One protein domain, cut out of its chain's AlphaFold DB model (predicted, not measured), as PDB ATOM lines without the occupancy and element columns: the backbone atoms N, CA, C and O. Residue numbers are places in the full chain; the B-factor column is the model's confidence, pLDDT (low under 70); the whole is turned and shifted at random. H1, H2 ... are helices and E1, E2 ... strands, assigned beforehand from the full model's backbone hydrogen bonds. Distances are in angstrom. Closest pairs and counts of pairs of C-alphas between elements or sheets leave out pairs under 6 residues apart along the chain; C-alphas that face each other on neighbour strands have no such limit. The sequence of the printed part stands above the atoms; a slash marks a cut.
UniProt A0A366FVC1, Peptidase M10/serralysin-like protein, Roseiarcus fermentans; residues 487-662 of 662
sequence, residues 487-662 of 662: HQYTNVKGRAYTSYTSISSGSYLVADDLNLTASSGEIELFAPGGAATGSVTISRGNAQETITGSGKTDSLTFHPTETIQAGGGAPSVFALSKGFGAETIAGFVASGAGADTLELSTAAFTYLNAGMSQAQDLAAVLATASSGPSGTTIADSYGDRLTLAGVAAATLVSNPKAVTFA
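This is residues 487 to 662 of the 662 residues of the protein "Peptidase M10/serralysin-like protein" of Roseiarcus fermentans (UniProt A0A366FVC1). The chain is wound back and forth in stacked turns between two walls of strands, E7 E6 E5 E9 E11 E15 and E8 E10 E14 E13 E12, with E8 to E11 falling into the two walls by turns. Helices H1 and H2 lie at one end of the stack, and the strand pairs E1 with E4 and E2 with E3 at the other. The printed part has 176 residues, with 15 named strands and two named helices in the order E1 to E11, H1, E12 to E14, H2, E15; both walls are mixed sheets, both pairs are antiparallel, and the class is mostly strand. The whole is compact, with a radius of gyration of the C-alphas of 15.9 A and spans of 44 by 33 by 32 A.

Find C-alpha 487 at (130.332, 208.651, 215.990), where E1 begins; it runs to residue 492. Next come E2, residues 503 to 505, E3, 508 to 511, and E4, 523 to 528, 16.3 A long. E5, residues 536 to 541, and E6, 544 to 549, each measure 16.7 A. Then follow E7, 552 to 556, E8, 561 to 565, E9, 572 to 576, E10, 582 to 586, and E11, 597 to 600. H1, residues 614 to 624, 15.6 A, begins at (154.658, 193.153, 215.245). After it come E12, 626 to 628, E13, 631 to 635, E14, 641 to 645, H2, 649 to 654, and E15, 659 to 661, ending at (151.716, 195.952, 220.343).

Look first at E5, E6 and E7, a meander, each strand the antiparallel neighbour of the one before; N 539 and O 546 are 2.9 A apart, N 554 and O 547 2.8 A. E9, parallel to E5, continues this sheet with N 575 and O 538 at 2.8 A; E11 and edge strand E15 follow, parallel. In the other sheet E8, E10 and E14 are parallel, with N 584 and O 562 at 2.9 A and N 643 and O 583 at 2.8 A; E12, E13 and E14 form a second meander. The closest C-alphas of E1 and E8, Tyr 489 and Gln 565, are 5.1 A apart. H1 only grazes both sheets; H2 stands up from the second sheet over E13, at a height of 10.8 A. H1 and H2 only just touch, with 3 pairs of C-alphas within 8 A, closest at Leu 622 and Ala 649, 6.9 A. Every O i to N i+4 pair is within hydrogen-bond range in H2, 6 of 7 in H1.

The C-alphas farthest apart, of Ser 519 and Gly 611, are 49.2 A apart. The printed part has no cut; the links E3 to E4 and E11 to H1 are long. Look for pLDDT under 70 at residues 487 to 502, 504 to 535 and 567 to 570.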
ATOM      1  N   HIS A 487     129.779 209.918 215.510       54.62
ATOM      2  CA  HIS A 487     130.332 208.651 215.990       54.62
ATOM      3  C   HIS A 487     129.661 208.367 217.315       54.62
ATOM      4  O   HIS A 487     129.750 209.204 218.200       54.62
ATOM      5  N   GLN A 488     128.971 207.236 217.419       54.34
ATOM      6  CA  GLN A 488     128.286 206.828 218.638       54.34
ATOM      7  C   GLN A 488     129.097 205.712 219.275       54.34
ATOM      8  O   GLN A 488     129.224 204.658 218.659       54.34
ATOM      9  N   TYR A 489     129.629 205.955 220.474       60.19
ATOM     10  CA  TYR A 489     130.101 204.908 221.379       60.19
ATOM     11  C   TYR A 489     128.999 204.627 222.387       60.19
ATOM     12  O   TYR A 489     128.741 205.480 223.223       60.19
ATOM     13  N   THR A 490     128.336 203.473 222.304       54.50
ATOM     14  CA  THR A 490     127.251 203.112 223.234       54.50
ATOM     15  C   THR A 490     127.691 202.005 224.191       54.50
ATOM     16  O   THR A 490     128.457 201.124 223.795       54.50
ATOM     17  N   ASN A 491     127.160 202.032 225.422       59.25
ATOM     18  CA  ASN A 491     127.421 201.098 226.533       59.25
ATOM     19  C   ASN A 491     128.782 201.223 227.258       59.25
ATOM     20  O   ASN A 491     129.153 200.312 228.007       59.25
ATOM     21  N   VAL A 492     129.476 202.359 227.120       60.88
ATOM     22  CA  VAL A 492     130.607 202.728 227.996       60.88
ATOM     23  C   VAL A 492     130.045 203.217 229.331       60.88
ATOM     24  O   VAL A 492     129.118 204.034 229.329       60.88
ATOM     25  N   LYS A 493     130.538 202.737 230.480       58.72
ATOM     26  CA  LYS A 493     130.025 203.228 231.768       58.72
ATOM     27  C   LYS A 493     130.746 204.502 232.180       58.72
ATOM     28  O   LYS A 493     131.967 204.596 232.220       58.72
ATOM     29  N   GLY A 494     129.976 205.508 232.564       51.75
ATOM     30  CA  GLY A 494     130.544 206.741 233.083       51.75
ATOM     31  C   GLY A 494     129.661 207.433 234.104       51.75
ATOM     32  O   GLY A 494     128.833 206.806 234.767       51.75
ATOM     33  N   ARG A 495     129.948 208.714 234.321       48.88
ATOM     34  CA  ARG A 495     129.369 209.532 235.389       48.88
ATOM     35  C   ARG A 495     128.026 210.126 234.942       48.88
ATOM     36  O   ARG A 495     127.733 210.207 233.758       48.88
ATOM     37  N   ALA A 496     127.191 210.518 235.905       44.56
ATOM     38  CA  ALA A 496     125.947 211.234 235.615       44.56
ATOM     39  C   ALA A 496     126.235 212.614 234.986       44.56
ATOM     40  O   ALA A 496     127.325 213.145 235.187       44.56
ATOM     41  N   TYR A 497     125.224 213.216 234.339       42.66
ATOM     42  CA  TYR A 497     125.201 214.546 233.680       42.66
ATOM     43  C   TYR A 497     125.962 215.688 234.401       42.66
ATOM     44  O   TYR A 497     126.354 216.677 233.801       42.66
ATOM     45  N   THR A 498     126.227 215.540 235.698       43.00
ATOM     46  CA  THR A 498     127.012 216.436 236.555       43.00
ATOM     47  C   THR A 498     128.522 216.541 236.251       43.00
ATOM     48  O   THR A 498     129.207 217.232 236.999       43.00
ATOM     49  N   SER A 499     129.090 215.843 235.257       48.12
ATOM     50  CA  SER A 499     130.554 215.834 235.022       48.12
ATOM     51  C   SER A 499     130.998 216.084 233.581       48.12
ATOM     52  O   SER A 499     132.002 215.515 233.158       48.12
ATOM     53  N   TYR A 500     130.271 216.939 232.866       56.16
ATOM     54  CA  TYR A 500     130.552 217.316 231.482       56.16
ATOM     55  C   TYR A 500     132.031 217.670 231.237       56.16
ATOM     56  O   TYR A 500     132.562 218.595 231.864       56.16
ATOM     57  N   THR A 501     132.686 216.966 230.305       58.53
ATOM     58  CA  THR A 501     134.036 217.308 229.825       58.53
ATOM     59  C   THR A 501     134.132 217.196 228.305       58.53
ATOM     60  O   THR A 501     134.332 216.123 227.743       58.53
ATOM     61  N   SER A 502     134.098 218.341 227.622       64.38
ATOM     62  CA  SER A 502     134.392 218.416 226.189       64.38
ATOM     63  C   SER A 502     135.895 218.526 225.902       64.38
ATOM     64  O   SER A 502     136.617 219.345 226.481       64.38
ATOM     65  N   ILE A 503     136.375 217.721 224.952       70.31
ATOM     66  CA  ILE A 503     137.762 217.705 224.473       70.31
ATOM     67  C   ILE A 503     137.825 218.334 223.085       70.31
ATOM     68  O   ILE A 503     137.114 217.921 222.173       70.31
ATOM     69  N   SER A 504     138.722 219.300 222.896       62.72
ATOM     70  CA  SER A 504     138.813 220.101 221.673       62.72
ATOM     71  C   SER A 504     140.248 220.325 221.185       62.72
ATOM     72  O   SER A 504     141.195 220.366 221.973       62.72
ATOM     73  N   SER A 505     140.400 220.534 219.871       58.91
ATOM     74  CA  SER A 505     141.630 220.997 219.210       58.91
ATOM     75  C   SER A 505     141.338 222.234 218.367       58.91
ATOM     76  O   SER A 505     140.789 222.138 217.267       58.91
ATOM     77  N   GLY A 506     141.759 223.407 218.843       63.94
ATOM     78  CA  GLY A 506     141.410 224.672 218.197       63.94
ATOM     79  C   GLY A 506     139.893 224.862 218.202       63.94
ATOM     80  O   GLY A 506     139.271 224.718 219.245       63.94
ATOM     81  N   SER A 507     139.298 225.144 217.042       53.44
ATOM     82  CA  SER A 507     137.844 225.329 216.884       53.44
ATOM     83  C   SER A 507     137.056 224.026 216.691       53.44
ATOM     84  O   SER A 507     135.858 224.081 216.435       53.44
ATOM     85  N   TYR A 508     137.711 222.864 216.757       54.84
ATOM     86  CA  TYR A 508     137.071 221.568 216.539       54.84
ATOM     87  C   TYR A 508     136.854 220.852 217.870       54.84
ATOM     88  O   TYR A 508     137.810 220.645 218.624       54.84
ATOM     89  N   LEU A 509     135.614 220.438 218.132       57.47
ATOM     90  CA  LEU A 509     135.322 219.404 219.124       57.47
ATOM     91  C   LEU A 509     135.993 218.099 218.663       57.47
ATOM     92  O   LEU A 509     136.115 217.867 217.467       57.47
ATOM     93  N   VAL A 510     136.504 217.282 219.575       65.38
ATOM     94  CA  VAL A 510     137.190 216.014 219.262       65.38
ATOM     95  C   VAL A 510     136.569 214.851 220.024       65.38
ATOM     96  O   VAL A 510     136.491 213.761 219.469       65.38
ATOM     97  N   ALA A 511     136.065 215.085 221.235       65.38
ATOM     98  CA  ALA A 511     135.180 214.165 221.942       65.38
ATOM     99  C   ALA A 511     134.292 214.926 222.936       65.38
ATOM    100  O   ALA A 511     134.709 215.966 223.451       65.38
ATOM    101  N   ASP A 512     133.107 214.387 223.210       63.91
ATOM    102  CA  ASP A 512     132.135 214.911 224.172       63.91
ATOM    103  C   ASP A 512     131.427 213.760 224.903       63.91
ATOM    104  O   ASP A 512     131.130 212.746 224.268       63.91
ATOM    105  N   ASP A 513     131.171 213.906 226.208       61.31
ATOM    106  CA  ASP A 513     130.560 212.893 227.090       61.31
ATOM    107  C   ASP A 513     129.071 213.150 227.402       61.31
ATOM    108  O   ASP A 513     128.539 212.757 228.443       61.31
ATOM    109  N   LEU A 514     128.373 213.798 226.467       53.50
ATOM    110  CA  LEU A 514     126.968 214.180 226.584       53.50
ATOM    111  C   LEU A 514     126.016 212.972 226.448       53.50
ATOM    112  O   LEU A 514     125.802 212.471 225.352       53.50
ATOM    113  N   ASN A 515     125.330 212.562 227.524       51.75
ATOM    114  CA  ASN A 515     124.202 211.618 227.431       51.75
ATOM    115  C   ASN A 515     122.869 212.269 227.841       51.75
ATOM    116  O   ASN A 515     122.657 212.606 229.005       51.75
ATOM    117  N   LEU A 516     121.946 212.394 226.881       46.25
ATOM    118  CA  LEU A 516     120.645 213.056 227.047       46.25
ATOM    119  C   LEU A 516     119.467 212.111 227.354       46.25
ATOM    120  O   LEU A 516     118.338 212.587 227.470       46.25
ATOM    121  N   THR A 517     119.680 210.791 227.467       45.28
ATOM    122  CA  THR A 517     118.574 209.812 227.602       45.28
ATOM    123  C   THR A 517     118.755 208.739 228.685       45.28
ATOM    124  O   THR A 517     117.806 208.008 228.983       45.28
ATOM    125  N   ALA A 518     119.926 208.630 229.316       45.66
ATOM    126  CA  ALA A 518     120.223 207.518 230.218       45.66
ATOM    127  C   ALA A 518     119.385 207.500 231.512       45.66
ATOM    128  O   ALA A 518     119.573 208.289 232.438       45.66
ATOM    129  N   SER A 519     118.520 206.488 231.613       45.66
ATOM    130  CA  SER A 519     118.017 205.941 232.884       45.66
ATOM    131  C   SER A 519     118.823 204.714 233.360       45.66
ATOM    132  O   SER A 519     118.651 204.261 234.493       45.66
ATOM    133  N   SER A 520     119.734 204.199 232.525       49.34
ATOM    134  CA  SER A 520     120.749 203.178 232.818       49.34
ATOM    135  C   SER A 520     122.139 203.817 232.723       49.34
ATOM    136  O   SER A 520     122.335 204.717 231.921       49.34
ATOM    137  N   GLY A 521     123.097 203.412 233.565       49.78
ATOM    138  CA  GLY A 521     124.443 204.012 233.657       49.78
ATOM    139  C   GLY A 521     125.348 203.776 232.437       49.78
ATOM    140  O   GLY A 521     126.384 203.127 232.568       49.78
ATOM    141  N   GLU A 522     124.934 204.285 231.282       54.91
ATOM    142  CA  GLU A 522     125.588 204.248 229.973       54.91
ATOM    143  C   GLU A 522     125.962 205.685 229.563       54.91
ATOM    144  O   GLU A 522     125.273 206.634 229.938       54.91
ATOM    145  N   ILE A 523     127.042 205.863 228.802       54.44
ATOM    146  CA  ILE A 523     127.424 207.119 228.139       54.44
ATOM    147  C   ILE A 523     127.382 206.912 226.625       54.44
ATOM    148  O   ILE A 523     127.816 205.869 226.132       54.44
ATOM    149  N   GLU A 524     126.875 207.920 225.914       55.28
ATOM    150  CA  GLU A 524     127.067 208.089 224.476       55.28
ATOM    151  C   GLU A 524     128.156 209.146 224.264       55.28
ATOM    152  O   GLU A 524     128.048 210.252 224.785       55.28
ATOM    153  N   LEU A 525     129.239 208.791 223.566       58.25
ATOM    154  CA  LEU A 525     130.296 209.748 223.224       58.25
ATOM    155  C   LEU A 525     130.094 210.249 221.800       58.25
ATOM    156  O   LEU A 525     129.958 209.412 220.907       58.25
ATOM    157  N   PHE A 526     130.178 211.564 221.580       56.38
ATOM    158  CA  PHE A 526     130.098 212.177 220.250       56.38
ATOM    159  C   PHE A 526     131.456 212.743 219.825       56.38
ATOM    160  O   PHE A 526     131.992 213.662 220.443       56.38
ATOM    161  N   ALA A 527     132.025 212.208 218.744       56.66
ATOM    162  CA  ALA A 527     133.256 212.720 218.140       56.66
ATOM    163  C   ALA A 527     132.989 213.126 216.682       56.66
ATOM    164  O   ALA A 527     132.423 212.326 215.934       56.66
ATOM    165  N   PRO A 528     133.369 214.335 216.235       51.72
ATOM    166  CA  PRO A 528     133.148 214.728 214.852       51.72
ATOM    167  C   PRO A 528     134.165 214.108 213.886       51.72
ATOM    168  O   PRO A 528     135.378 214.148 214.100       51.72
ATOM    169  N   GLY A 529     133.661 213.608 212.756       48.44
ATOM    170  CA  GLY A 529     134.481 213.082 211.668       48.44
ATOM    171  C   GLY A 529     135.151 214.171 210.817       48.44
ATOM    172  O   GLY A 529     134.482 215.008 210.211       48.44
ATOM    173  N   GLY A 530     136.481 214.116 210.694       50.84
ATOM    174  CA  GLY A 530     137.254 214.929 209.752       50.84
ATOM    175  C   GLY A 530     138.728 214.522 209.707       50.84
ATOM    176  O   GLY A 530     139.406 214.496 210.730       50.84
ATOM    177  N   ALA A 531     139.249 214.232 208.512       45.56
ATOM    178  CA  ALA A 531     140.584 213.658 208.284       45.56
ATOM    179  C   ALA A 531     141.783 214.551 208.690       45.56
ATOM    180  O   ALA A 531     142.923 214.197 208.398       45.56
ATOM    181  N   ALA A 532     141.551 215.705 209.323       47.50
ATOM    182  CA  ALA A 532     142.601 216.667 209.638       47.50
ATOM    183  C   ALA A 532     142.986 216.764 211.129       47.50
ATOM    184  O   ALA A 532     144.103 217.209 211.377       47.50
ATOM    185  N   THR A 533     142.165 216.351 212.114       52.47
ATOM    186  CA  THR A 533     142.483 216.655 213.539       52.47
ATOM    187  C   THR A 533     141.884 215.770 214.655       52.47
ATOM    188  O   THR A 533     142.129 216.090 215.817       52.47
ATOM    189  N   GLY A 534     141.163 214.670 214.409       57.31
ATOM    190  CA  GLY A 534     140.474 213.955 215.505       57.31
ATOM    191  C   GLY A 534     140.652 212.440 215.516       57.31
ATOM    192  O   GLY A 534     139.796 211.739 214.994       57.31
ATOM    193  N   SER A 535     141.724 211.928 216.128       67.44
ATOM    194  CA  SER A 535     141.744 210.548 216.639       67.44
ATOM    195  C   SER A 535     141.368 210.575 218.115       67.44
ATOM    196  O   SER A 535     142.019 211.280 218.893       67.44
ATOM    197  N   VAL A 536     140.361 209.798 218.503       75.56
ATOM    198  CA  VAL A 536     140.037 209.560 219.911       75.56
ATOM    199  C   VAL A 536     140.721 208.272 220.340       75.56
ATOM    200  O   VAL A 536     140.658 207.260 219.642       75.56
ATOM    201  N   THR A 537     141.405 208.328 221.478       83.56
ATOM    202  CA  THR A 537     141.958 207.146 222.136       83.56
ATOM    203  C   THR A 537     141.106 206.812 223.347       83.56
ATOM    204  O   THR A 537     141.013 207.621 224.272       83.56
ATOM    205  N   ILE A 538     140.509 205.624 223.345       85.44
ATOM    206  CA  ILE A 538     139.894 205.030 224.530       85.44
ATOM    207  C   ILE A 538     140.921 204.072 225.123       85.44
ATOM    208  O   ILE A 538     141.291 203.079 224.492       85.44
ATOM    209  N   SER A 539     141.399 204.391 226.323       88.50
ATOM    210  CA  SER A 539     142.421 203.609 227.021       88.50
ATOM    211  C   SER A 539     141.837 202.902 228.231       88.50
ATOM    212  O   SER A 539     141.110 203.517 229.015       88.50
ATOM    213  N   ARG A 540     142.216 201.636 228.432       87.62
ATOM    214  CA  ARG A 540     141.758 200.824 229.566       87.62
ATOM    215  C   ARG A 540     142.855 199.956 230.174       87.62
ATOM    216  O   ARG A 540     143.705 199.390 229.481       87.62
ATOM    217  N   GLY A 541     142.800 199.815 231.495       87.50
ATOM    218  CA  GLY A 541     143.530 198.800 232.254       87.50
ATOM    219  C   GLY A 541     143.751 199.197 233.707       87.50
ATOM    220  O   GLY A 541     143.588 200.355 234.085       87.50
ATOM    221  N   ASN A 542     144.105 198.222 234.545       86.25
ATOM    222  CA  ASN A 542     144.268 198.398 235.995       86.25
ATOM    223  C   ASN A 542     143.087 199.121 236.680       86.25
ATOM    224  O   ASN A 542     143.296 199.975 237.543       86.25
ATOM    225  N   ALA A 543     141.850 198.783 236.302       82.25
ATOM    226  CA  ALA A 543     140.632 199.426 236.806       82.25
ATOM    227  C   ALA A 543     140.552 200.948 236.549       82.25
ATOM    228  O   ALA A 543     139.936 201.683 237.322       82.25
ATOM    229  N   GLN A 544     141.199 201.427 235.485       84.69
ATOM    230  CA  GLN A 544     141.103 202.796 234.990       84.69
ATOM    231  C   GLN A 544     140.609 202.786 233.547       84.69
ATOM    232  O   GLN A 544     140.973 201.905 232.761       84.69
ATOM    233  N   GLU A 545     139.815 203.796 233.212       85.50
ATOM    234  CA  GLU A 545     139.374 204.068 231.855       85.50
ATOM    235  C   GLU A 545     139.473 205.562 231.570       85.50
ATOM    236  O   GLU A 545     139.104 206.390 232.404       85.50
ATOM    237  N   THR A 546     139.993 205.907 230.395       84.31
ATOM    238  CA  THR A 546     140.154 207.301 229.987       84.31
ATOM    239  C   THR A 546     139.853 207.491 228.517       84.31
ATOM    240  O   THR A 546     140.221 206.649 227.695       84.31
ATOM    241  N   ILE A 547     139.321 208.659 228.186       82.69
ATOM    242  CA  ILE A 547     139.226 209.162 226.823       82.69
ATOM    243  C   ILE A 547     140.285 210.243 226.610       82.69
ATOM    244  O   ILE A 547     140.474 211.122 227.447       82.69
ATOM    245  N   THR A 548     141.036 210.161 225.516       82.25
ATOM    246  CA  THR A 548     142.067 211.146 225.167       82.25
ATOM    247  C   THR A 548     141.890 211.613 223.734       82.25
ATOM    248  O   THR A 548     141.795 210.811 222.807       82.25
ATOM    249  N   GLY A 549     141.898 212.928 223.551       78.50
ATOM    250  CA  GLY A 549     141.855 213.586 222.253       78.50
ATOM    251  C   GLY A 549     142.605 214.907 222.339       78.50
ATOM    252  O   GLY A 549     142.611 215.560 223.379       78.50
ATOM    253  N   SER A 550     143.299 215.300 221.274       74.38
ATOM    254  CA  SER A 550     143.926 216.635 221.206       74.38
ATOM    255  C   SER A 550     144.899 216.967 222.353       74.38
ATOM    256  O   SER A 550     145.088 218.132 222.694       74.38
ATOM    257  N   GLY A 551     145.519 215.952 222.967       72.69
ATOM    258  CA  GLY A 551     146.419 216.116 224.116       72.69
ATOM    259  C   GLY A 551     145.728 216.389 225.460       72.69
ATOM    260  O   GLY A 551     146.424 216.602 226.450       72.69
ATOM    261  N   LYS A 552     144.390 216.370 225.512       73.19
ATOM    262  CA  LYS A 552     143.593 216.403 226.745       73.19
ATOM    263  C   LYS A 552     143.079 214.992 227.051       73.19
ATOM    264  O   LYS A 552     142.735 214.245 226.134       73.19
ATOM    265  N   THR A 553     143.022 214.647 228.333       80.38
ATOM    266  CA  THR A 553     142.562 213.343 228.827       80.38
ATOM    267  C   THR A 553     141.471 213.550 229.862       80.38
ATOM    268  O   THR A 553     141.650 214.361 230.770       80.38
ATOM    269  N   ASP A 554     140.393 212.782 229.751       76.38
ATOM    270  CA  ASP A 554     139.338 212.703 230.752       76.38
ATOM    271  C   ASP A 554     139.158 211.266 231.268       76.38
ATOM    272  O   ASP A 554     139.455 210.294 230.572       76.38
ATOM    273  N   SER A 555     138.748 211.131 232.531       81.12
ATOM    274  CA  SER A 555     138.641 209.853 233.244       81.12
ATOM    275  C   SER A 555     137.195 209.378 233.343       81.12
ATOM    276  O   SER A 555     136.371 210.017 234.001       81.12
ATOM    277  N   LEU A 556     136.923 208.195 232.795       75.12
ATOM    278  CA  LEU A 556     135.611 207.550 232.804       75.12
ATOM    279  C   LEU A 556     135.447 206.623 234.020       75.12
ATOM    280  O   LEU A 556     136.374 206.413 234.811       75.12
ATOM    281  N   THR A 557     134.238 206.091 234.220       73.75
ATOM    282  CA  THR A 557     133.974 205.164 235.329       73.75
ATOM    283  C   THR A 557     134.225 203.739 234.872       73.75
ATOM    284  O   THR A 557     133.376 203.138 234.236       73.75
ATOM    285  N   PHE A 558     135.354 203.170 235.280       76.94
ATOM    286  CA  PHE A 558     135.704 201.797 234.926       76.94
ATOM    287  C   PHE A 558     134.597 200.779 235.262       76.94
ATOM    288  O   PHE A 558     134.144 200.690 236.411       76.94
ATOM    289  N   HIS A 559     134.259 199.922 234.297       75.44
ATOM    290  CA  HIS A 559     133.463 198.720 234.523       75.44
ATOM    291  C   HIS A 559     134.180 197.463 233.997       75.44
ATOM    292  O   HIS A 559     134.761 197.476 232.919       75.44
ATOM    293  N   PRO A 560     134.121 196.328 234.721       72.94
ATOM    294  CA  PRO A 560     134.861 195.114 234.358       72.94
ATOM    295  C   PRO A 560     134.264 194.331 233.177       72.94
ATOM    296  O   PRO A 560     134.789 193.281 232.806       72.94
ATOM    297  N   THR A 561     133.118 194.758 232.644       81.06
ATOM    298  CA  THR A 561     132.470 194.119 231.491       81.06
ATOM    299  C   THR A 561     131.731 195.149 230.661       81.06
ATOM    300  O   THR A 561     130.638 195.563 231.052       81.06
ATOM    301  N   GLU A 562     132.287 195.573 229.537       75.56
ATOM    302  CA  GLU A 562     131.644 196.585 228.702       75.56
ATOM    303  C   GLU A 562     131.491 196.145 227.256       75.56
ATOM    304  O   GLU A 562     132.130 195.215 226.757       75.56
ATOM    305  N   THR A 563     130.554 196.805 226.589       79.88
ATOM    306  CA  THR A 563     130.416 196.743 225.145       79.88
ATOM    307  C   THR A 563     130.644 198.148 224.631       79.88
ATOM    308  O   THR A 563     130.095 199.098 225.163       79.88
ATOM    309  N   ILE A 564     131.469 198.269 223.610       80.06
ATOM    310  CA  ILE A 564     131.726 199.495 222.895       80.06
ATOM    311  C   ILE A 564     131.165 199.292 221.499       80.06
ATOM    312  O   ILE A 564     131.636 198.435 220.750       80.06
ATOM    313  N   GLN A 565     130.155 200.065 221.135       77.19
ATOM    314  CA  GLN A 565     129.713 200.142 219.750       77.19
ATOM    315  C   GLN A 565     130.567 201.195 219.039       77.19
ATOM    316  O   GLN A 565     130.427 202.360 219.344       77.19
ATOM    317  N   ALA A 566     131.468 200.837 218.132       75.50
ATOM    318  CA  ALA A 566     132.211 201.805 217.325       75.50
ATOM    319  C   ALA A 566     131.406 202.175 216.063       75.50
ATOM    320  O   ALA A 566     130.896 201.300 215.357       75.50
ATOM    321  N   GLY A 567     131.269 203.473 215.776       64.81
ATOM    322  CA  GLY A 567     130.634 203.984 214.553       64.81
ATOM    323  C   GLY A 567     131.610 204.062 213.367       64.81
ATOM    324  O   GLY A 567     132.788 204.339 213.545       64.81
ATOM    325  N   GLY A 568     131.127 203.852 212.135       56.06
ATOM    326  CA  GLY A 568     131.958 203.729 210.922       56.06
ATOM    327  C   GLY A 568     132.520 205.033 210.333       56.06
ATOM    328  O   GLY A 568     132.332 205.278 209.140       56.06
ATOM    329  N   GLY A 569     133.178 205.875 211.136       62.34
ATOM    330  CA  GLY A 569     133.724 207.160 210.688       62.34
ATOM    331  C   GLY A 569     135.231 207.369 210.880       62.34
ATOM    332  O   GLY A 569     136.006 206.697 210.204       62.34
ATOM    333  N   ALA A 570     135.669 208.380 211.647       68.75
ATOM    334  CA  ALA A 570     137.096 208.699 211.799       68.75
ATOM    335  C   ALA A 570     137.875 207.574 212.523       68.75
ATOM    336  O   ALA A 570     137.285 206.884 213.351       68.75
ATOM    337  N   PRO A 571     139.185 207.394 212.247       75.56
ATOM    338  CA  PRO A 571     140.000 206.373 212.906       75.56
ATOM    339  C   PRO A 571     139.976 206.491 214.432       75.56
ATOM    340  O   PRO A 571     140.332 207.539 214.981       75.56
ATOM    341  N   SER A 572     139.638 205.395 215.107       80.19
ATOM    342  CA  SER A 572     139.637 205.313 216.569       80.19
ATOM    343  C   SER A 572     140.788 204.448 217.066       80.19
ATOM    344  O   SER A 572     141.203 203.501 216.393       80.19
ATOM    345  N   VAL A 573     141.318 204.760 218.249       87.81
ATOM    346  CA  VAL A 573     142.347 203.943 218.902       87.81
ATOM    347  C   VAL A 573     141.778 203.348 220.183       87.81
ATOM    348  O   VAL A 573     141.360 204.072 221.083       87.81
ATOM    349  N   PHE A 574     141.791 202.024 220.278       90.44
ATOM    350  CA  PHE A 574     141.438 201.285 221.486       90.44
ATOM    351  C   PHE A 574     142.721 200.756 222.112       90.44
ATOM    352  O   PHE A 574     143.319 199.823 221.582       90.44
ATOM    353  N   ALA A 575     143.165 201.356 223.211       92.12
ATOM    354  CA  ALA A 575     144.409 200.994 223.878       92.12
ATOM    355  C   ALA A 575     144.125 200.173 225.141       92.12
ATOM    356  O   ALA A 575     143.622 200.687 226.139       92.12
ATOM    357  N   LEU A 576     144.458 198.884 225.115       92.25
ATOM    358  CA  LEU A 576     144.206 197.957 226.213       92.25
ATOM    359  C   LEU A 576     145.516 197.494 226.851       92.25
ATOM    360  O   LEU A 576     146.392 196.895 226.222       92.25
ATOM    361  N   SER A 577     145.620 197.744 228.149       90.88
ATOM    362  CA  SER A 577     146.709 197.286 229.004       90.88
ATOM    363  C   SER A 577     146.218 196.228 229.990       90.88
ATOM    364  O   SER A 577     145.019 196.031 230.152       90.88
ATOM    365  N   LYS A 578     147.142 195.532 230.660       87.12
ATOM    366  CA  LYS A 578     146.823 194.472 231.632       87.12
ATOM    367  C   LYS A 578     145.712 194.888 232.619       87.12
ATOM    368  O   LYS A 578     145.764 195.979 233.190       87.12
ATOM    369  N   GLY A 579     144.766 193.987 232.890       86.50
ATOM    370  CA  GLY A 579     143.643 194.239 233.794       86.50
ATOM    371  C   GLY A 579     142.524 195.038 233.127       86.50
ATOM    372  O   GLY A 579     141.916 195.881 233.792       86.50
ATOM    373  N   PHE A 580     142.312 194.843 231.823       87.69
ATOM    374  CA  PHE A 580     141.272 195.544 231.067       87.69
ATOM    375  C   PHE A 580     139.885 194.911 231.233       87.69
ATOM    376  O   PHE A 580     138.904 195.583 230.950       87.69
ATOM    377  N   GLY A 581     139.779 193.679 231.745       88.12
ATOM    378  CA  GLY A 581     138.500 193.016 231.999       88.12
ATOM    379  C   GLY A 581     137.927 192.268 230.789       88.12
ATOM    380  O   GLY A 581     138.653 191.614 230.037       88.12
ATOM    381  N   ALA A 582     136.598 192.288 230.648       88.75
ATOM    382  CA  ALA A 582     135.866 191.586 229.594       88.75
ATOM    383  C   ALA A 582     135.202 192.575 228.624       88.75
ATOM    384  O   ALA A 582     134.118 193.087 228.889       88.75
ATOM    385  N   GLU A 583     135.827 192.791 227.475       86.56
ATOM    386  CA  GLU A 583     135.436 193.810 226.505       86.56
ATOM    387  C   GLU A 583     134.784 193.225 225.266       86.56
ATOM    388  O   GLU A 583     135.197 192.184 224.752       86.56
ATOM    389  N   THR A 584     133.810 193.946 224.724       89.06
ATOM    390  CA  THR A 584     133.312 193.727 223.366       89.06
ATOM    391  C   THR A 584     133.414 195.020 222.579       89.06
ATOM    392  O   THR A 584     132.795 195.993 222.964       89.06
ATOM    393  N   ILE A 585     134.126 195.034 221.453       89.94
ATOM    394  CA  ILE A 585     134.098 196.153 220.504       89.94
ATOM    395  C   ILE A 585     133.306 195.703 219.278       89.94
ATOM    396  O   ILE A 585     133.767 194.864 218.501       89.94
ATOM    397  N   ALA A 586     132.101 196.232 219.112       86.69
ATOM    398  CA  ALA A 586     131.296 196.083 217.909       86.69
ATOM    399  C   ALA A 586     131.618 197.196 216.909       86.69
ATOM    400  O   ALA A 586     132.025 198.278 217.302       86.69
ATOM    401  N   GLY A 587     131.464 196.938 215.610       85.00
ATOM    402  CA  GLY A 587     131.665 197.962 214.576       85.00
ATOM    403  C   GLY A 587     133.124 198.319 214.253       85.00
ATOM    404  O   GLY A 587     133.340 199.172 213.402       85.00
ATOM    405  N   PHE A 588     134.109 197.637 214.853       88.94
ATOM    406  CA  PHE A 588     135.539 197.854 214.589       88.94
ATOM    407  C   PHE A 588     135.891 197.692 213.100       88.94
ATOM    408  O   PHE A 588     135.707 196.622 212.504       88.94
ATOM    409  N   VAL A 589     136.462 198.738 212.502       88.69
ATOM    410  CA  VAL A 589     136.827 198.791 211.083       88.69
ATOM    411  C   VAL A 589     138.315 198.480 210.910       88.69
ATOM    412  O   VAL A 589     139.166 199.351 210.980       88.69
ATOM    413  N   ALA A 590     138.662 197.231 210.600       88.69
ATOM    414  CA  ALA A 590     140.066 196.801 210.504       88.69
ATOM    415  C   ALA A 590     140.830 197.275 209.240       88.69
ATOM    416  O   ALA A 590     141.993 196.917 209.055       88.69
ATOM    417  N   SER A 591     140.195 198.005 208.312       86.12
ATOM    418  CA  SER A 591     140.815 198.387 207.031       86.12
ATOM    419  C   SER A 591     140.135 199.588 206.370       86.12
ATOM    420  O   SER A 591     138.924 199.735 206.481       86.12
ATOM    421  N   GLY A 592     140.882 200.379 205.595       82.31
ATOM    422  CA  GLY A 592     140.364 201.546 204.865       82.31
ATOM    423  C   GLY A 592     140.882 202.880 205.413       82.31
ATOM    424  O   GLY A 592     141.731 202.908 206.296       82.31
ATOM    425  N   ALA A 593     140.399 203.997 204.860       71.81
ATOM    426  CA  ALA A 593     140.844 205.346 205.244       71.81
ATOM    427  C   ALA A 593     140.363 205.789 206.643       71.81
ATOM    428  O   ALA A 593     140.920 206.726 207.203       71.81
ATOM    429  N   GLY A 594     139.356 205.104 207.190       73.38
ATOM    430  CA  GLY A 594     138.846 205.259 208.555       73.38
ATOM    431  C   GLY A 594     139.088 204.007 209.399       73.38
ATOM    432  O   GLY A 594     138.211 203.615 210.151       73.38
ATOM    433  N   ALA A 595     140.201 203.297 209.177       83.81
ATOM    434  CA  ALA A 595     140.481 202.072 209.919       83.81
ATOM    435  C   ALA A 595     140.780 202.373 211.392       83.81
ATOM    436  O   ALA A 595     141.626 203.217 211.692       83.81
ATOM    437  N   ASP A 596     140.138 201.630 212.282       88.19
ATOM    438  CA  ASP A 596     140.426 201.637 213.708       88.19
ATOM    439  C   ASP A 596     141.739 200.906 214.003       88.19
ATOM    440  O   ASP A 596     142.193 200.032 213.255       88.19
ATOM    441  N   THR A 597     142.351 201.257 215.130       91.00
ATOM    442  CA  THR A 597     143.553 200.610 215.654       91.00
ATOM    443  C   THR A 597     143.275 200.046 217.039       91.00
ATOM    444  O   THR A 597     142.779 200.742 217.920       91.00
ATOM    445  N   LEU A 598     143.621 198.779 217.240       93.75
ATOM    446  CA  LEU A 598     143.661 198.129 218.541       93.75
ATOM    447  C   LEU A 598     145.114 198.075 219.023       93.75
ATOM    448  O   LEU A 598     145.927 197.366 218.439       93.75
ATOM    449  N   GLU A 599     145.438 198.784 220.093       94.38
ATOM    450  CA  GLU A 599     146.755 198.760 220.723       94.38
ATOM    451  C   GLU A 599     146.722 197.859 221.958       94.38
ATOM    452  O   GLU A 599     145.953 198.076 222.893       94.38
ATOM    453  N   LEU A 600     147.546 196.818 221.959       94.19
ATOM    454  CA  LEU A 600     147.608 195.817 223.013       94.19
ATOM    455  C   LEU A 600     148.950 195.888 223.737       94.19
ATOM    456  O   LEU A 600     150.008 195.777 223.121       94.19
ATOM    457  N   SER A 601     148.926 195.990 225.063       92.38
ATOM    458  CA  SER A 601     150.169 195.943 225.829       92.38
ATOM    459  C   SER A 601     150.816 194.558 225.751       92.38
ATOM    460  O   SER A 601     150.215 193.551 226.133       92.38
ATOM    461  N   THR A 602     152.086 194.502 225.351       91.19
ATOM    462  CA  THR A 602     152.899 193.273 225.352       91.19
ATOM    463  C   THR A 602     152.967 192.626 226.737       91.19
ATOM    464  O   THR A 602     153.001 191.402 226.858       91.19
ATOM    465  N   ALA A 603     152.891 193.430 227.802       89.12
ATOM    466  CA  ALA A 603     152.886 192.960 229.183       89.12
ATOM    467  C   ALA A 603     151.647 192.123 229.553       89.12
ATOM    468  O   ALA A 603     151.698 191.402 230.553       89.12
ATOM    469  N   ALA A 604     150.560 192.199 228.773       90.38
ATOM    470  CA  ALA A 604     149.358 191.380 228.942       90.38
ATOM    471  C   ALA A 604     149.550 189.934 228.427       90.38
ATOM    472  O   ALA A 604     148.808 189.030 228.811       90.38
ATOM    473  N   PHE A 605     150.588 189.674 227.621       94.19
ATOM    474  CA  PHE A 605     150.817 188.386 226.962       94.19
ATOM    475  C   PHE A 605     152.189 187.802 227.322       94.19
ATOM    476  O   PHE A 605     153.209 188.138 226.726       94.19
ATOM    477  N   THR A 606     152.238 186.858 228.267       93.00
ATOM    478  CA  THR A 606     153.501 186.304 228.804       93.00
ATOM    479  C   THR A 606     154.309 185.483 227.797       93.00
ATOM    480  O   THR A 606     155.441 185.104 228.086       93.00
ATOM    481  N   TYR A 607     153.723 185.150 226.646       92.06
ATOM    482  CA  TYR A 607     154.375 184.413 225.564       92.06
ATOM    483  C   TYR A 607     154.986 185.320 224.484       92.06
ATOM    484  O   TYR A 607     155.705 184.814 223.621       92.06
ATOM    485  N   LEU A 608     154.729 186.632 224.524       92.50
ATOM    486  CA  LEU A 608     155.414 187.599 223.666       92.50
ATOM    487  C   LEU A 608     156.785 187.939 224.259       92.50
ATOM    488  O   LEU A 608     156.978 187.920 225.476       92.50
ATOM    489  N   ASN A 609     157.767 188.224 223.406       87.38
ATOM    490  CA  ASN A 609     159.111 188.598 223.843       87.38
ATOM    491  C   ASN A 609     159.658 189.768 223.024       87.38
ATOM    492  O   ASN A 609     159.314 189.935 221.860       87.38
ATOM    493  N   ALA A 610     160.572 190.538 223.618       80.19
ATOM    494  CA  ALA A 610     161.111 191.769 223.030       80.19
ATOM    495  C   ALA A 610     161.858 191.589 221.688       80.19
ATOM    496  O   ALA A 610     162.217 192.579 221.059       80.19
ATOM    497  N   GLY A 611     162.141 190.350 221.264       85.25
ATOM    498  CA  GLY A 611     162.768 190.048 219.974       85.25
ATOM    499  C   GLY A 611     161.779 189.764 218.838       85.25
ATOM    500  O   GLY A 611     162.218 189.549 217.707       85.25
ATOM    501  N   MET A 612     160.473 189.724 219.117       91.31
ATOM    502  CA  MET A 612     159.433 189.508 218.113       91.31
ATOM    503  C   MET A 612     159.125 190.803 217.353       91.31
ATOM    504  O   MET A 612     159.189 191.908 217.881       91.31
ATOM    505  N   SER A 613     158.830 190.662 216.064       91.12
ATOM    506  CA  SER A 613     158.247 191.732 215.252       91.12
ATOM    507  C   SER A 613     156.734 191.805 215.466       91.12
ATOM    508  O   SER A 613     156.110 190.790 215.754       91.12
ATOM    509  N   GLN A 614     156.120 192.958 215.177       89.06
ATOM    510  CA  GLN A 614     154.658 193.153 215.245       89.06
ATOM    511  C   GLN A 614     153.860 192.052 214.521       89.06
ATOM    512  O   GLN A 614     152.826 191.601 215.002       89.06
ATOM    513  N   ALA A 615     154.357 191.564 213.379       88.81
ATOM    514  CA  ALA A 615     153.716 190.471 212.647       88.81
ATOM    515  C   ALA A 615     153.835 189.117 213.371       88.81
ATOM    516  O   ALA A 615     152.925 188.294 213.294       88.81
ATOM    517  N   GLN A 616     154.950 188.876 214.067       91.69
ATOM    518  CA  GLN A 616     155.137 187.685 214.897       91.69
ATOM    519  C   GLN A 616     154.293 187.762 216.172       91.69
ATOM    520  O   GLN A 616     153.715 186.747 216.553       91.69
ATOM    521  N   ASP A 617     154.175 188.943 216.784       93.88
ATOM    522  CA  ASP A 617     153.307 189.173 217.943       93.88
ATOM    523  C   ASP A 617     151.842 188.952 217.577       93.88
ATOM    524  O   ASP A 617     151.156 188.152 218.212       93.88
ATOM    525  N   LEU A 618     151.390 189.553 216.471       93.88
ATOM    526  CA  LEU A 618     150.041 189.356 215.953       93.88
ATOM    527  C   LEU A 618     149.761 187.880 215.657       93.88
ATOM    528  O   LEU A 618     148.713 187.363 216.035       93.88
ATOM    529  N   ALA A 619     150.701 187.176 215.017       92.25
ATOM    530  CA  ALA A 619     150.550 185.752 214.735       92.25
ATOM    531  C   ALA A 619     150.461 184.912 216.020       92.25
ATOM    532  O   ALA A 619     149.643 183.997 216.091       92.25
ATOM    533  N   ALA A 620     151.266 185.226 217.038       93.38
ATOM    534  CA  ALA A 620     151.242 184.526 218.317       93.38
ATOM    535  C   ALA A 620     149.949 184.793 219.103       93.38
ATOM    536  O   ALA A 620     149.389 183.865 219.682       93.38
ATOM    537  N   VAL A 621     149.442 186.029 219.089       94.69
ATOM    538  CA  VAL A 621     148.174 186.397 219.740       94.69
ATOM    539  C   VAL A 621     146.967 185.814 219.015       94.69
ATOM    540  O   VAL A 621     146.061 185.286 219.651       94.69
ATOM    541  N   LEU A 622     146.948 185.827 217.684       93.19
ATOM    542  CA  LEU A 622     145.846 185.225 216.933       93.19
ATOM    543  C   LEU A 622     145.865 183.690 216.977       93.19
ATOM    544  O   LEU A 622     144.815 183.077 216.812       93.19
ATOM    545  N   ALA A 623     147.016 183.061 217.239       91.94
ATOM    546  CA  ALA A 623     147.101 181.613 217.442       91.94
ATOM    547  C   ALA A 623     146.422 181.145 218.742       91.94
ATOM    548  O   ALA A 623     146.014 179.987 218.832       91.94
ATOM    549  N   THR A 624     146.307 182.027 219.740       89.44
ATOM    550  CA  THR A 624     145.613 181.760 221.011       89.44
ATOM    551  C   THR A 624     144.192 182.330 221.041       89.44
ATOM    552  O   THR A 624     143.404 181.962 221.915       89.44
ATOM    553  N   ALA A 625     143.842 183.188 220.079       92.06
ATOM    554  CA  ALA A 625     142.504 183.739 219.923       92.06
ATOM    555  C   ALA A 625     141.486 182.672 219.484       92.06
ATOM    556  O   ALA A 625     141.795 181.721 218.765       92.06
ATOM    557  N   SER A 626     140.225 182.860 219.870       90.81
ATOM    558  CA  SER A 626     139.106 182.052 219.383       90.81
ATOM    559  C   SER A 626     138.267 182.852 218.395       90.81
ATOM    560  O   SER A 626     137.769 183.923 218.743       90.81
ATOM    561  N   SER A 627     138.058 182.323 217.192       84.81
ATOM    562  CA  SER A 627     137.149 182.908 216.201       84.81
ATOM    563  C   SER A 627     135.862 182.095 216.088       84.81
ATOM    564  O   SER A 627     135.893 180.866 216.056       84.81
ATOM    565  N   GLY A 628     134.728 182.784 215.988       78.94
ATOM    566  CA  GLY A 628     133.414 182.178 215.786       78.94
ATOM    567  C   GLY A 628     132.456 183.118 215.047       78.94
ATOM    568  O   GLY A 628     132.869 184.191 214.610       78.94
ATOM    569  N   PRO A 629     131.167 182.751 214.922       72.56
ATOM    570  CA  PRO A 629     130.161 183.572 214.238       72.56
ATOM    571  C   PRO A 629     130.008 184.981 214.828       72.56
ATOM    572  O   PRO A 629     129.617 185.905 214.126       72.56
ATOM    573  N   SER A 630     130.337 185.142 216.112       73.88
ATOM    574  CA  SER A 630     130.261 186.411 216.840       73.88
ATOM    575  C   SER A 630     131.473 187.326 216.626       73.88
ATOM    576  O   SER A 630     131.417 188.472 217.049       73.88
ATOM    577  N   GLY A 631     132.552 186.866 215.979       91.25
ATOM    578  CA  GLY A 631     133.794 187.629 215.787       91.25
ATOM    579  C   GLY A 631     135.035 186.930 216.348       91.25
ATOM    580  O   GLY A 631     135.050 185.708 216.536       91.25
ATOM    581  N   THR A 632     136.089 187.703 216.605       94.81
ATOM    582  CA  THR A 632     137.376 187.202 217.118       94.81
ATOM    583  C   THR A 632     137.560 187.624 218.563       94.81
ATOM    584  O   THR A 632     137.495 188.807 218.873       94.81
ATOM    585  N   THR A 633     137.793 186.653 219.445       95.00
ATOM    586  CA  THR A 633     138.070 186.897 220.862       95.00
ATOM    587  C   THR A 633     139.534 186.638 221.165       95.00
ATOM    588  O   THR A 633     140.009 185.513 221.006       95.00
ATOM    589  N   ILE A 634     140.229 187.677 221.614       94.50
ATOM    590  CA  ILE A 634     141.605 187.641 222.096       94.50
ATOM    591  C   ILE A 634     141.557 187.484 223.615       94.50
ATOM    592  O   ILE A 634     140.851 188.226 224.295       94.50
ATOM    593  N   ALA A 635     142.290 186.507 224.140       92.19
ATOM    594  CA  ALA A 635     142.465 186.324 225.574       92.19
ATOM    595  C   ALA A 635     143.913 186.638 225.946       92.19
ATOM    596  O   ALA A 635     144.838 186.178 225.271       92.19
ATOM    597  N   ASP A 636     144.096 187.414 227.007       92.25
ATOM    598  CA  ASP A 636     145.423 187.705 227.531       92.25
ATOM    599  C   ASP A 636     145.909 186.590 228.482       92.25
ATOM    600  O   ASP A 636     145.228 185.590 228.729       92.25
ATOM    601  N   SER A 637     147.129 186.724 229.009       94.06
ATOM    602  CA  SER A 637     147.710 185.733 229.929       94.06
ATOM    603  C   SER A 637     147.196 185.835 231.371       94.06
ATOM    604  O   SER A 637     147.571 185.012 232.206       94.06
ATOM    605  N   TYR A 638     146.357 186.825 231.674       89.44
ATOM    606  CA  TYR A 638     145.804 187.098 233.001       89.44
ATOM    607  C   TYR A 638     144.304 186.802 233.102       89.44
ATOM    608  O   TYR A 638     143.746 186.870 234.196       89.44
ATOM    609  N   GLY A 639     143.683 186.369 232.004       87.56
ATOM    610  CA  GLY A 639     142.288 185.944 231.954       87.56
ATOM    611  C   GLY A 639     141.322 187.021 231.467       87.56
ATOM    612  O   GLY A 639     140.121 186.742 231.419       87.56
ATOM    613  N   ASP A 640     141.828 188.191 231.072       91.69
ATOM    614  CA  ASP A 640     141.052 189.237 230.413       91.69
ATOM    615  C   ASP A 640     140.695 188.800 228.982       91.69
ATOM    616  O   ASP A 640     141.398 188.002 228.344       91.69
ATOM    617  N   ARG A 641     139.562 189.287 228.469       92.38
ATOM    618  CA  ARG A 641     139.017 188.872 227.168       92.38
ATOM    619  C   ARG A 641     138.516 190.071 226.388       92.38
ATOM    620  O   ARG A 641     137.653 190.786 226.873       92.38
ATOM    621  N   LEU A 642     138.999 190.238 225.162       93.31
ATOM    622  CA  LEU A 642     138.491 191.213 224.203       93.31
ATOM    623  C   LEU A 642     137.821 190.483 223.043       93.31
ATOM    624  O   LEU A 642     138.480 189.720 222.340       93.31
ATOM    625  N   THR A 643     136.555 190.774 222.777       93.75
ATOM    626  CA  THR A 643     135.834 190.317 221.589       93.75
ATOM    627  C   THR A 643     135.683 191.459 220.586       93.75
ATOM    628  O   THR A 643     134.970 192.421 220.838       93.75
ATOM    629  N   LEU A 644     136.298 191.334 219.408       93.81
ATOM    630  CA  LEU A 644     136.014 192.196 218.258       93.81
ATOM    631  C   LEU A 644     134.811 191.622 217.503       93.81
ATOM    632  O   LEU A 644     134.950 190.678 216.711       93.81
ATOM    633  N   ALA A 645     133.620 192.140 217.794       91.56
ATOM    634  CA  ALA A 645     132.377 191.589 217.283       91.56
ATOM    635  C   ALA A 645     132.254 191.808 215.769       91.56
ATOM    636  O   ALA A 645     132.444 192.908 215.256       91.56
ATOM    637  N   GLY A 646     131.960 190.732 215.038       89.88
ATOM    638  CA  GLY A 646     131.860 190.757 213.573       89.88
ATOM    639  C   GLY A 646     133.196 190.831 212.814       89.88
ATOM    640  O   GLY A 646     133.190 190.750 211.587       89.88
ATOM    641  N   VAL A 647     134.343 190.910 213.501       92.06
ATOM    642  CA  VAL A 647     135.671 190.932 212.863       92.06
ATOM    643  C   VAL A 647     136.287 189.534 212.863       92.06
ATOM    644  O   VAL A 647     136.534 188.939 213.913       92.06
ATOM    645  N   ALA A 648     136.569 188.989 211.679       91.12
ATOM    646  CA  ALA A 648     137.227 187.690 211.537       91.12
ATOM    647  C   ALA A 648     138.752 187.796 211.726       91.12
ATOM    648  O   ALA A 648     139.371 188.751 211.261       91.12
ATOM    649  N   ALA A 649     139.387 186.771 212.306       90.12
ATOM    650  CA  ALA A 649     140.842 186.753 212.499       90.12
ATOM    651  C   ALA A 649     141.603 186.869 211.170       90.12
ATOM    652  O   ALA A 649     142.631 187.535 211.100       90.12
ATOM    653  N   ALA A 650     141.060 186.300 210.088       89.44
ATOM    654  CA  ALA A 650     141.620 186.449 208.745       89.44
ATOM    655  C   ALA A 650     141.677 187.917 208.279       89.44
ATOM    656  O   ALA A 650     142.611 188.287 207.569       89.44
ATOM    657  N   THR A 651     140.724 188.756 208.703       90.75
ATOM    658  CA  THR A 651     140.708 190.200 208.418       90.75
ATOM    659  C   THR A 651     141.824 190.932 209.162       90.75
ATOM    660  O   THR A 651     142.433 191.840 208.607       90.75
ATOM    661  N   LEU A 652     142.138 190.519 210.392       91.62
ATOM    662  CA  LEU A 652     143.253 191.082 211.163       91.62
ATOM    663  C   LEU A 652     144.606 190.651 210.579       91.62
ATOM    664  O   LEU A 652     145.516 191.465 210.459       91.62
ATOM    665  N   VAL A 653     144.725 189.395 210.128       90.06
ATOM    666  CA  VAL A 653     145.933 188.892 209.446       90.06
ATOM    667  C   VAL A 653     146.193 189.640 208.137       90.06
ATOM    668  O   VAL A 653     147.344 189.950 207.829       90.06
ATOM    669  N   SER A 654     145.150 189.935 207.355       90.75
ATOM    670  CA  SER A 654     145.293 190.683 206.099       90.75
ATOM    671  C   SER A 654     145.544 192.179 206.308       90.75
ATOM    672  O   SER A 654     146.058 192.832 205.401       90.75
ATOM    673  N   ASN A 655     145.256 192.704 207.503       91.25
ATOM    674  CA  ASN A 655     145.460 194.100 207.879       91.25
ATOM    675  C   ASN A 655     146.287 194.208 209.171       91.25
ATOM    676  O   ASN A 655     145.794 194.702 210.184       91.25
ATOM    677  N   PRO A 656     147.573 193.812 209.156       87.31
ATOM    678  CA  PRO A 656     148.388 193.703 210.369       87.31
ATOM    679  C   PRO A 656     148.686 195.044 211.056       87.31
ATOM    680  O   PRO A 656     149.308 195.059 212.107       87.31
ATOM    681  N   LYS A 657     148.278 196.174 210.464       87.00
ATOM    682  CA  LYS A 657     148.363 197.507 211.077       87.00
ATOM    683  C   LYS A 657     147.164 197.840 211.973       87.00
ATOM    684  O   LYS A 657     147.246 198.809 212.711       87.00
ATOM    685  N   ALA A 658     146.078 197.069 211.891       90.25
ATOM    686  CA  ALA A 658     144.882 197.264 212.710       90.25
ATOM    687  C   ALA A 658     145.081 196.807 214.162       90.25
ATOM    688  O   ALA A 658     144.286 197.157 215.025       90.25
ATOM    689  N   VAL A 659     146.125 196.018 214.430       93.75
ATOM    690  CA  VAL A 659     146.518 195.609 215.778       93.75
ATOM    691  C   VAL A 659     147.982 195.965 215.972       93.75
ATOM    692  O   VAL A 659     148.831 195.517 215.201       93.75
ATOM    693  N   THR A 660     148.275 196.758 216.990       93.19
ATOM    694  CA  THR A 660     149.632 197.135 217.379       93.19
ATOM    695  C   THR A 660     149.938 196.621 218.778       93.19
ATOM    696  O   THR A 660     149.046 196.429 219.601       93.19
ATOM    697  N   PHE A 661     151.220 196.384 219.040       91.62
ATOM    698  CA  PHE A 661     151.716 195.952 220.343       91.62
ATOM    699  C   PHE A 661     152.656 196.996 220.939       91.62
ATOM    700  O   PHE A 661     153.585 197.425 220.246       91.62
ATOM    701  N   ALA A 662     152.420 197.376 222.196       82.12
ATOM    702  CA  ALA A 662     153.173 198.408 222.916       82.12
ATOM    703  C   ALA A 662     153.747 197.935 224.259       82.12
ATOM    704  O   ALA A 662     153.152 197.042 224.919       82.12
TER     705      ALA A 662